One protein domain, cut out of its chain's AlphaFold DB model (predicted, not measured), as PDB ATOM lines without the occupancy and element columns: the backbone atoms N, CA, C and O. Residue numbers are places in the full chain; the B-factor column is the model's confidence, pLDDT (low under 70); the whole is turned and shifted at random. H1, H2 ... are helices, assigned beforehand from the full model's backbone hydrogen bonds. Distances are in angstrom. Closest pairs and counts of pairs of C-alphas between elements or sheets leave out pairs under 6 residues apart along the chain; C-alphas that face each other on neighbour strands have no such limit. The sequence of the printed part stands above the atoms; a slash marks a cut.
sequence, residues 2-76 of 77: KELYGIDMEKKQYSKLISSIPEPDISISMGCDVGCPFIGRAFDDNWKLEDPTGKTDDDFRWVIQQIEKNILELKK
ATOM      1  N   LYS A   2     128.619 156.378 131.664       94.50
ATOM      2  CA  LYS A   2     128.342 157.674 132.305       94.50
ATOM      3  C   LYS A   2     127.849 158.729 131.313       94.50
ATOM      4  O   LYS A   2     126.847 159.374 131.577       94.50
ATOM      5  N   GLU A   3     128.490 158.830 130.153       93.94
ATOM      6  CA  GLU A   3     128.074 159.760 129.093       93.94
ATOM      7  C   GLU A   3     126.769 159.336 128.405       93.94
ATOM      8  O   GLU A   3     125.882 160.158 128.220       93.94
ATOM      9  N   LEU A   4     126.632 158.049 128.067       94.62
ATOM     10  CA  LEU A   4     125.467 157.538 127.328       94.62
ATOM     11  C   LEU A   4     124.184 157.489 128.172       94.62
ATOM     12  O   LEU A   4     123.108 157.774 127.660       94.62
ATOM     13  N   TYR A   5     124.288 157.120 129.452       94.88
ATOM     14  CA  TYR A   5     123.126 156.814 130.298       94.88
ATOM     15  C   TYR A   5     123.185 157.450 131.695       94.88
ATOM     16  O   TYR A   5     122.341 157.154 132.538       94.88
ATOM     17  N   GLY A   6     124.197 158.266 132.009       95.88
ATOM     18  CA  GLY A   6     124.371 158.829 133.356       95.88
ATOM     19  C   GLY A   6     124.802 157.810 134.421       95.88
ATOM     20  O   GLY A   6     124.802 158.128 135.611       95.88
ATOM     21  N   ILE A   7     125.175 156.587 134.026       94.94
ATOM     22  CA  ILE A   7     125.533 155.503 134.950       94.94
ATOM     23  C   ILE A   7     127.039 155.513 135.209       94.94
ATOM     24  O   ILE A   7     127.844 155.156 134.345       94.94
ATOM     25  N   ASP A   8     127.412 155.886 136.429       95.62
ATOM     26  CA  ASP A   8     128.788 155.829 136.914       95.62
ATOM     27  C   ASP A   8     129.115 154.419 137.436       95.62
ATOM     28  O   ASP A   8     128.840 154.083 138.592       95.62
ATOM     29  N   MET A   9     129.644 153.569 136.550       93.88
ATOM     30  CA  MET A   9     129.963 152.177 136.879       93.88
ATOM     31  C   MET A   9     131.112 152.059 137.886       93.88
ATOM     32  O   MET A   9     131.087 151.155 138.717       93.88
ATOM     33  N   GLU A  10     132.066 152.991 137.877       94.38
ATOM     34  CA  GLU A  10     133.287 152.944 138.698       94.38
ATOM     35  C   GLU A  10     132.993 152.965 140.204       94.38
ATOM     36  O   GLU A  10     133.773 152.464 141.007       94.38
ATOM     37  N   LYS A  11     131.832 153.493 140.609       95.25
ATOM     38  CA  LYS A  11     131.443 153.564 142.025       95.25
ATOM     39  C   LYS A  11     131.179 152.206 142.670       95.25
ATOM     40  O   LYS A  11     131.280 152.098 143.891       95.25
ATOM     41  N   LYS A  12     130.712 151.217 141.902       91.88
ATOM     42  CA  LYS A  12     130.198 149.948 142.457       91.88
ATOM     43  C   LYS A  12     130.517 148.706 141.625       91.88
ATOM     44  O   LYS A  12     130.376 147.606 142.153       91.88
ATOM     45  N   GLN A  13     130.889 148.848 140.354       94.75
ATOM     46  CA  GLN A  13     131.220 147.716 139.489       94.75
ATOM     47  C   GLN A  13     132.712 147.408 139.549       94.75
ATOM     48  O   GLN A  13     133.546 148.308 139.540       94.75
ATOM     49  N   TYR A  14     133.031 146.119 139.606       94.06
ATOM     50  CA  TYR A  14     134.393 145.599 139.643       94.06
ATOM     51  C   TYR A  14     134.404 144.153 139.137       94.06
ATOM     52  O   TYR A  14     133.395 143.444 139.220       94.06
ATOM     53  N   SER A  15     135.552 143.706 138.629       92.69
ATOM     54  CA  SER A  15     135.743 142.319 138.199       92.69
ATOM     55  C   SER A  15     135.655 141.370 139.391       92.69
ATOM     56  O   SER A  15     136.311 141.570 140.412       92.69
ATOM     57  N   LYS A  16     134.852 140.314 139.256       90.38
ATOM     58  CA  LYS A  16     134.661 139.296 140.293       90.38
ATOM     59  C   LYS A  16     135.458 138.040 139.961       90.38
ATOM     60  O   LYS A  16     135.642 137.708 138.793       90.38
ATOM     61  N   LEU A  17     135.885 137.319 140.994       91.69
ATOM     62  CA  LEU A  17     136.394 135.958 140.833       91.69
ATOM     63  C   LEU A  17     135.245 135.016 140.467       91.69
ATOM     64  O   LEU A  17     134.113 135.228 140.902       91.69
ATOM     65  N   ILE A  18     135.555 133.935 139.748       88.81
ATOM     66  CA  ILE A  18     134.587 132.877 139.412       88.81
ATOM     67  C   ILE A  18     133.903 132.339 140.679       88.81
ATOM     68  O   ILE A  18     132.689 132.197 140.712       88.81
ATOM     69  N   SER A  19     134.666 132.142 141.758       90.25
ATOM     70  CA  SER A  19     134.159 131.684 143.060       90.25
ATOM     71  C   SER A  19     133.255 132.688 143.786       90.25
ATOM     72  O   SER A  19     132.630 132.338 144.778       90.25
ATOM     73  N   SER A  20     133.212 133.945 143.336       92.25
ATOM     74  CA  SER A  20     132.350 134.998 143.890       92.25
ATOM     75  C   SER A  20     131.058 135.189 143.092       92.25
ATOM     76  O   SER A  20     130.261 136.068 143.428       92.25
ATOM     77  N   ILE A  21     130.864 134.427 142.011       89.44
ATOM     78  CA  ILE A  21     129.623 134.430 141.239       89.44
ATOM     79  C   ILE A  21     128.617 133.548 142.000       89.44
ATOM     80  O   ILE A  21     128.925 132.384 142.253       89.44
ATOM     81  N   PRO A  22     127.451 134.080 142.415       90.88
ATOM     82  CA  PRO A  22     126.407 133.265 143.032       90.88
ATOM     83  C   PRO A  22     125.787 132.318 141.997       90.88
ATOM     84  O   PRO A  22     126.011 132.482 140.800       90.88
ATOM     85  N   GLU A  23     124.962 131.372 142.439       92.12
ATOM     86  CA  GLU A  23     124.202 130.508 141.532       92.12
ATOM     87  C   GLU A  23     123.217 131.353 140.701       92.12
ATOM     88  O   GLU A  23     122.286 131.927 141.270       92.12
ATOM     89  N   PRO A  24     123.421 131.498 139.376       92.12
ATOM     90  CA  PRO A  24     122.556 132.331 138.554       92.12
ATOM     91  C   PRO A  24     121.354 131.536 138.045       92.12
ATOM     92  O   PRO A  24     121.507 130.371 137.681       92.12
ATOM     93  N   ASP A  25     120.197 132.188 137.893       93.62
ATOM     94  CA  ASP A  25     119.018 131.629 137.206       93.62
ATOM     95  C   ASP A  25     119.172 131.606 135.678       93.62
ATOM     96  O   ASP A  25     118.612 130.736 135.006       93.62
ATOM     97  N   ILE A  26     119.953 132.544 135.137       93.56
ATOM     98  CA  ILE A  26     120.270 132.674 133.712       93.56
ATOM     99  C   ILE A  26     121.753 133.019 133.577       93.56
ATOM    100  O   ILE A  26     122.265 133.911 134.254       93.56
ATOM    101  N   SER A  27     122.435 132.332 132.670       92.88
ATOM    102  CA  SER A  27     123.826 132.565 132.296       92.88
ATOM    103  C   SER A  27     123.934 132.807 130.793       92.88
ATOM    104  O   SER A  27     123.508 131.987 129.987       92.88
ATOM    105  N   ILE A  28     124.521 133.935 130.404       92.94
ATOM    106  CA  ILE A  28     124.662 134.339 129.002       92.94
ATOM    107  C   ILE A  28     126.147 134.420 128.661       92.94
ATOM    108  O   ILE A  28     126.916 135.054 129.386       92.94
ATOM    109  N   SER A  29     126.545 133.799 127.552       91.50
ATOM    110  CA  SER A  29     127.871 134.009 126.979       91.50
ATOM    111  C   SER A  29     127.865 135.235 126.072       91.50
ATOM    112  O   SER A  29     126.976 135.407 125.238       91.50
ATOM    113  N   MET A  30     128.893 136.067 126.206       90.38
ATOM    114  CA  MET A  30     129.108 137.219 125.329       90.38
ATOM    115  C   MET A  30     129.729 136.823 123.983       90.38
ATOM    116  O   MET A  30     129.730 137.640 123.075       90.38
ATOM    117  N   GLY A  31     130.208 135.578 123.834       81.38
ATOM    118  CA  GLY A  31     130.747 135.062 122.572       81.38
ATOM    119  C   GLY A  31     132.250 135.229 122.367       81.38
ATOM    120  O   GLY A  31     132.690 135.307 121.228       81.38
ATOM    121  N   CYS A  32     133.029 135.276 123.447       71.00
ATOM    122  CA  CYS A  32     134.483 135.379 123.358       71.00
ATOM    123  C   CYS A  32     135.116 134.092 122.795       71.00
ATOM    124  O   CYS A  32     134.664 132.986 123.100       71.00
ATOM    125  N   ASP A  33     136.202 134.243 122.036       67.06
ATOM    126  CA  ASP A  33     136.968 133.139 121.434       67.06
ATOM    127  C   ASP A  33     137.837 132.371 122.450       67.06
ATOM    128  O   ASP A  33     138.492 131.383 122.114       67.06
ATOM    129  N   VAL A  34     137.849 132.810 123.712       66.94
ATOM    130  CA  VAL A  34     138.507 132.113 124.821       66.94
ATOM    131  C   VAL A  34     137.505 131.240 125.571       66.94
ATOM    132  O   VAL A  34     136.359 131.627 125.808       66.94
ATOM    133  N   GLY A  35     137.942 130.045 125.974       70.62
ATOM    134  CA  GLY A  35     137.109 129.120 126.740       70.62
ATOM    135  C   GLY A  35     136.577 129.781 128.011       70.62
ATOM    136  O   GLY A  35     137.350 130.159 128.891       70.62
ATOM    137  N   CYS A  36     135.255 129.926 128.109       78.31
ATOM    138  CA  CYS A  36     134.631 130.481 129.300       78.31
ATOM    139  C   CYS A  36     134.736 129.484 130.468       78.31
ATOM    140  O   CYS A  36     134.493 128.288 130.275       78.31
ATOM    141  N   PRO A  37     135.065 129.948 131.685       81.62
ATOM    142  CA  PRO A  37     135.092 129.086 132.857       81.62
ATOM    143  C   PRO A  37     133.692 128.546 133.164       81.62
ATOM    144  O   PRO A  37     132.694 129.255 133.035       81.62
ATOM    145  N   PHE A  38     133.619 127.292 133.611       85.00
ATOM    146  CA  PHE A  38     132.365 126.708 134.072       85.00
ATOM    147  C   PHE A  38     131.995 127.271 135.448       85.00
ATOM    148  O   PHE A  38     132.769 127.152 136.396       85.00
ATOM    149  N   ILE A  39     130.804 127.866 135.552       85.88
ATOM    150  CA  ILE A  39     130.310 128.537 136.769       85.88
ATOM    151  C   ILE A  39     129.199 127.749 137.482       85.88
ATOM    152  O   ILE A  39     128.381 128.327 138.187       85.88
ATOM    153  N   GLY A  40     129.134 126.432 137.270       86.94
ATOM    154  CA  GLY A  40     128.110 125.568 137.874       86.94
ATOM    155  C   GLY A  40     126.862 125.346 137.014       86.94
ATOM    156  O   GLY A  40     126.004 124.557 137.396       86.94
ATOM    157  N   ARG A  41     126.769 125.970 135.832       90.31
ATOM    158  CA  ARG A  41     125.714 125.716 134.837       90.31
ATOM    159  C   ARG A  41     126.181 125.999 133.411       90.31
ATOM    160  O   ARG A  41     127.173 126.700 133.205       90.31
ATOM    161  N   ALA A  42     125.472 125.429 132.438       90.56
ATOM    162  CA  ALA A  42     125.657 125.737 131.023       90.56
ATOM    163  C   ALA A  42     125.008 127.084 130.670       90.56
ATOM    164  O   ALA A  42     124.025 127.469 131.302       90.56
ATOM    165  N   PHE A  43     125.540 127.752 129.644       92.06
ATOM    166  CA  PHE A  43     124.959 128.983 129.111       92.06
ATOM    167  C   PHE A  43     123.588 128.735 128.479       92.06
ATOM    168  O   PHE A  43     123.407 127.779 127.726       92.06
ATOM    169  N   ASP A  44     122.658 129.641 128.751       93.69
ATOM    170  CA  ASP A  44     121.299 129.660 128.212       93.69
ATOM    171  C   ASP A  44     121.247 130.282 126.813       93.69
ATOM    172  O   ASP A  44     120.373 129.957 126.011       93.69
ATOM    173  N   ASP A  45     122.195 131.171 126.512       92.94
ATOM    174  CA  ASP A  45     122.341 131.803 125.205       92.94
ATOM    175  C   ASP A  45     123.794 132.241 124.963       92.94
ATOM    176  O   ASP A  45     124.598 132.379 125.893       92.94
ATOM    177  N   ASN A  46     124.123 132.491 123.698       92.12
ATOM    178  CA  ASN A  46     125.384 133.082 123.275       92.12
ATOM    179  C   ASN A  46     125.106 134.261 122.340       92.12
ATOM    180  O   ASN A  46     124.711 134.072 121.189       92.12
ATOM    181  N   TRP A  47     125.370 135.471 122.827       93.69
ATOM    182  CA  TRP A  47     125.097 136.702 122.090       93.69
ATOM    183  C   TRP A  47     126.116 137.022 120.998       93.69
ATOM    184  O   TRP A  47     125.831 137.896 120.182       93.69
ATOM    185  N   LYS A  48     127.255 136.309 120.934       92.12
ATOM    186  CA  LYS A  48     128.249 136.427 119.846       92.12
ATOM    187  C   LYS A  48     128.638 137.879 119.544       92.12
ATOM    188  O   LYS A  48     128.695 138.289 118.387       92.12
ATOM    189  N   LEU A  49     128.847 138.658 120.598       93.31
ATOM    190  CA  LEU A  49     129.241 140.052 120.504       93.31
ATOM    191  C   LEU A  49     130.746 140.136 120.294       93.31
ATOM    192  O   LEU A  49     131.522 139.415 120.917       93.31
ATOM    193  N   GLU A  50     131.148 141.034 119.407       91.19
ATOM    194  CA  GLU A  50     132.555 141.265 119.125       91.19
ATOM    195  C   GLU A  50     133.232 141.949 120.319       91.19
ATOM    196  O   GLU A  50     132.668 142.879 120.898       91.19
ATOM    197  N   ASP A  51     134.441 141.514 120.683       92.62
ATOM    198  CA  ASP A  51     135.213 142.163 121.746       92.62
ATOM    199  C   ASP A  51     135.645 143.570 121.281       92.62
ATOM    200  O   ASP A  51     136.339 143.694 120.259       92.62
ATOM    201  N   PRO A  52     135.226 144.649 121.974       94.50
ATOM    202  CA  PRO A  52     135.616 146.008 121.621       94.50
ATOM    203  C   PRO A  52     137.009 146.389 122.152       94.50
ATOM    204  O   PRO A  52     137.488 147.490 121.885       94.50
ATOM    205  N   THR A  53     137.688 145.518 122.905       93.38
ATOM    206  CA  THR A  53     139.002 145.808 123.493       93.38
ATOM    207  C   THR A  53     140.017 146.237 122.429       93.38
ATOM    208  O   THR A  53     140.253 145.541 121.445       93.38
ATOM    209  N   GLY A  54     140.642 147.399 122.642       96.38
ATOM    210  CA  GLY A  54     141.628 147.972 121.717       96.38
ATOM    211  C   GLY A  54     141.034 148.631 120.467       96.38
ATOM    212  O   GLY A  54     141.799 149.054 119.601       96.38
ATOM    213  N   LYS A  55     139.703 148.731 120.368       96.31
ATOM    214  CA  LYS A  55     139.000 149.372 119.251       96.31
ATOM    215  C   LYS A  55     138.541 150.792 119.579       96.31
ATOM    216  O   LYS A  55     138.920 151.358 120.603       96.31
ATOM    217  N   THR A  56     137.767 151.387 118.673       98.12
ATOM    218  CA  THR A  56     137.308 152.774 118.777       98.12
ATOM    219  C   THR A  56     136.118 152.918 119.723       98.12
ATOM    220  O   THR A  56     135.378 151.966 119.968       98.12
ATOM    221  N   ASP A  57     135.875 154.136 120.208       96.88
ATOM    222  CA  ASP A  57     134.706 154.441 121.043       96.88
ATOM    223  C   ASP A  57     133.375 154.103 120.355       96.88
ATOM    224  O   ASP A  57     132.410 153.737 121.028       96.88
ATOM    225  N   ASP A  58     133.307 154.200 119.026       97.62
ATOM    226  CA  ASP A  58     132.103 153.851 118.274       97.62
ATOM    227  C   ASP A  58     131.853 152.338 118.272       97.62
ATOM    228  O   ASP A  58     130.703 151.919 118.412       97.62
ATOM    229  N   ASP A  59     132.910 151.517 118.245       97.31
ATOM    230  CA  ASP A  59     132.797 150.062 118.416       97.31
ATOM    231  C   ASP A  59     132.266 149.717 119.816       97.31
ATOM    232  O   ASP A  59     131.342 148.914 119.967       97.31
ATOM    233  N   PHE A  60     132.776 150.388 120.856       96.88
ATOM    234  CA  PHE A  60     132.249 150.244 122.218       96.88
ATOM    235  C   PHE A  60     130.771 150.644 122.306       96.88
ATOM    236  O   PHE A  60     129.968 149.916 122.892       96.88
ATOM    237  N   ARG A  61     130.386 151.789 121.726       97.12
ATOM    238  CA  ARG A  61     128.989 152.259 121.705       97.12
ATOM    239  C   ARG A  61     128.077 151.273 120.985       97.12
ATOM    240  O   ARG A  61     126.976 151.015 121.470       97.12
ATOM    241  N   TRP A  62     128.539 150.698 119.878       96.94
ATOM    242  CA  TRP A  62     127.787 149.694 119.136       96.94
ATOM    243  C   TRP A  62     127.534 148.438 119.978       96.94
ATOM    244  O   TRP A  62     126.382 148.014 120.102       96.94
ATOM    245  N   VAL A  63     128.565 147.890 120.635       97.06
ATOM    246  CA  VAL A  63     128.419 146.720 121.524       97.06
ATOM    247  C   VAL A  63     127.456 147.019 122.678       97.06
ATOM    248  O   VAL A  63     126.578 146.209 122.974       97.06
ATOM    249  N   ILE A  64     127.558 148.201 123.294       96.88
ATOM    250  CA  ILE A  64     126.656 148.640 124.369       96.88
ATOM    251  C   ILE A  64     125.188 148.631 123.906       96.88
ATOM    252  O   ILE A  64     124.325 148.117 124.619       96.88
ATOM    253  N   GLN A  65     124.904 149.143 122.706       97.12
ATOM    254  CA  GLN A  65     123.549 149.157 122.145       97.12
ATOM    255  C   GLN A  65     123.020 147.748 121.844       97.12
ATOM    256  O   GLN A  65     121.837 147.480 122.064       97.12
ATOM    257  N   GLN A  66     123.872 146.829 121.374       97.56
ATOM    258  CA  GLN A  66     123.460 145.434 121.171       97.56
ATOM    259  C   GLN A  66     123.108 144.752 122.498       97.56
ATOM    260  O   GLN A  66     122.084 144.079 122.587       97.56
ATOM    261  N   ILE A  67     123.907 144.974 123.549       96.94
ATOM    262  CA  ILE A  67     123.617 144.466 124.899       96.94
ATOM    263  C   ILE A  67     122.272 145.003 125.395       96.94
ATOM    264  O   ILE A  67     121.445 144.231 125.878       96.94
ATOM    265  N   GLU A  68     122.028 146.308 125.254       97.19
ATOM    266  CA  GLU A  68     120.759 146.928 125.647       97.19
ATOM    267  C   GLU A  68     119.571 146.292 124.913       97.19
ATOM    268  O   GLU A  68     118.595 145.883 125.547       97.19
ATOM    269  N   LYS A  69     119.672 146.138 123.589       97.56
ATOM    270  CA  LYS A  69     118.638 145.490 122.777       97.56
ATOM    271  C   LYS A  69     118.365 144.059 123.247       97.56
ATOM    272  O   LYS A  69     117.206 143.713 123.477       97.56
ATOM    273  N   ASN A  70     119.408 143.251 123.431       97.25
ATOM    274  CA  ASN A  70     119.266 141.850 123.831       97.25
ATOM    275  C   ASN A  70     118.633 141.720 125.223       97.25
ATOM    276  O   ASN A  70     117.780 140.859 125.433       97.25
ATOM    277  N   ILE A  71     118.976 142.609 126.163       96.94
ATOM    278  CA  ILE A  71     118.335 142.664 127.487       96.94
ATOM    279  C   ILE A  71     116.846 143.016 127.373       96.94
ATOM    280  O   ILE A  71     116.014 142.398 128.041       96.94
ATOM    281  N   LEU A  72     116.481 143.985 126.528       97.44
ATOM    282  CA  LEU A  72     115.080 144.363 126.312       97.44
ATOM    283  C   LEU A  72     114.266 143.247 125.648       97.44
ATOM    284  O   LEU A  72     113.075 143.116 125.931       97.44
ATOM    285  N   GLU A  73     114.879 142.450 124.775       96.69
ATOM    286  CA  GLU A  73     114.264 141.254 124.195       96.69
ATOM    287  C   GLU A  73     114.135 140.129 125.226       96.69
ATOM    288  O   GLU A  73     113.069 139.522 125.326       96.69
ATOM    289  N   LEU A  74     115.167 139.900 126.043       95.88
ATOM    290  CA  LEU A  74     115.153 138.897 127.106       95.88
ATOM    291  C   LEU A  74     114.064 139.188 128.144       95.88
ATOM    292  O   LEU A  74     113.360 138.276 128.553       95.88
ATOM    293  N   LYS A  75     113.859 140.461 128.504       96.00
ATOM    294  CA  LYS A  75     112.804 140.894 129.436       96.00
ATOM    295  C   LYS A  75     111.379 140.563 128.961       96.00
ATOM    296  O   LYS A  75     110.458 140.563 129.773       96.00
ATOM    297  N   LYS A  76     111.169 140.368 127.655       95.31
ATOM    298  CA  LYS A  76     109.850 140.041 127.083       95.31
ATOM    299  C   LYS A  76     109.533 138.544 127.121       95.31
ATOM    300  O   LYS A  76     108.404 138.188 126.789       95.31
TER     301      LYS A  76
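AT A GLANCE: This is residues 2 to 76 of the 77 residues of an uncharacterized protein of Eubacterium sp. CAG:202 (UniProt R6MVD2). Little of this domain is regular structure: one long helix, H2, makes one side of a loose, open frame, and a long looping stretch, residues 6 to 56, makes most of the rest. The short helix H1 comes first and H2 near the end. The printed part has 75 residues with two named helices and no named strand; the class is all helix, though these hold only 22 residues. It is only just loose, close to compact, with a radius of gyration of the C-alphas of 13.9 A and spans of 35 by 31 by 27 A.

HOW THE PARTS SIT: H1, residues 2 to 5, and H2, residues 57 to 74, are only just apart, at 8.5 A between closest C-alphas. Within the long link between them, residues 28 to 29 pair with residues 45 to 46, parallel. In H2 every O i to N i+4 pair is within hydrogen-bond range; H1 is too short for one, and its single O i to N i+3 pair is not within range.

IN THESE COORDINATES: H1 begins at C-alpha 2, (128.342, 157.674, 132.305). H2 is 25.7 A long and ends at C-alpha 74, (115.153, 138.897, 127.106).

THE WHOLE: The C-alphas farthest apart, of Glu 3 and Gly 40, are 35.3 A apart. The printed part has no cut. Residues 33 to 34 are under pLDDT 70.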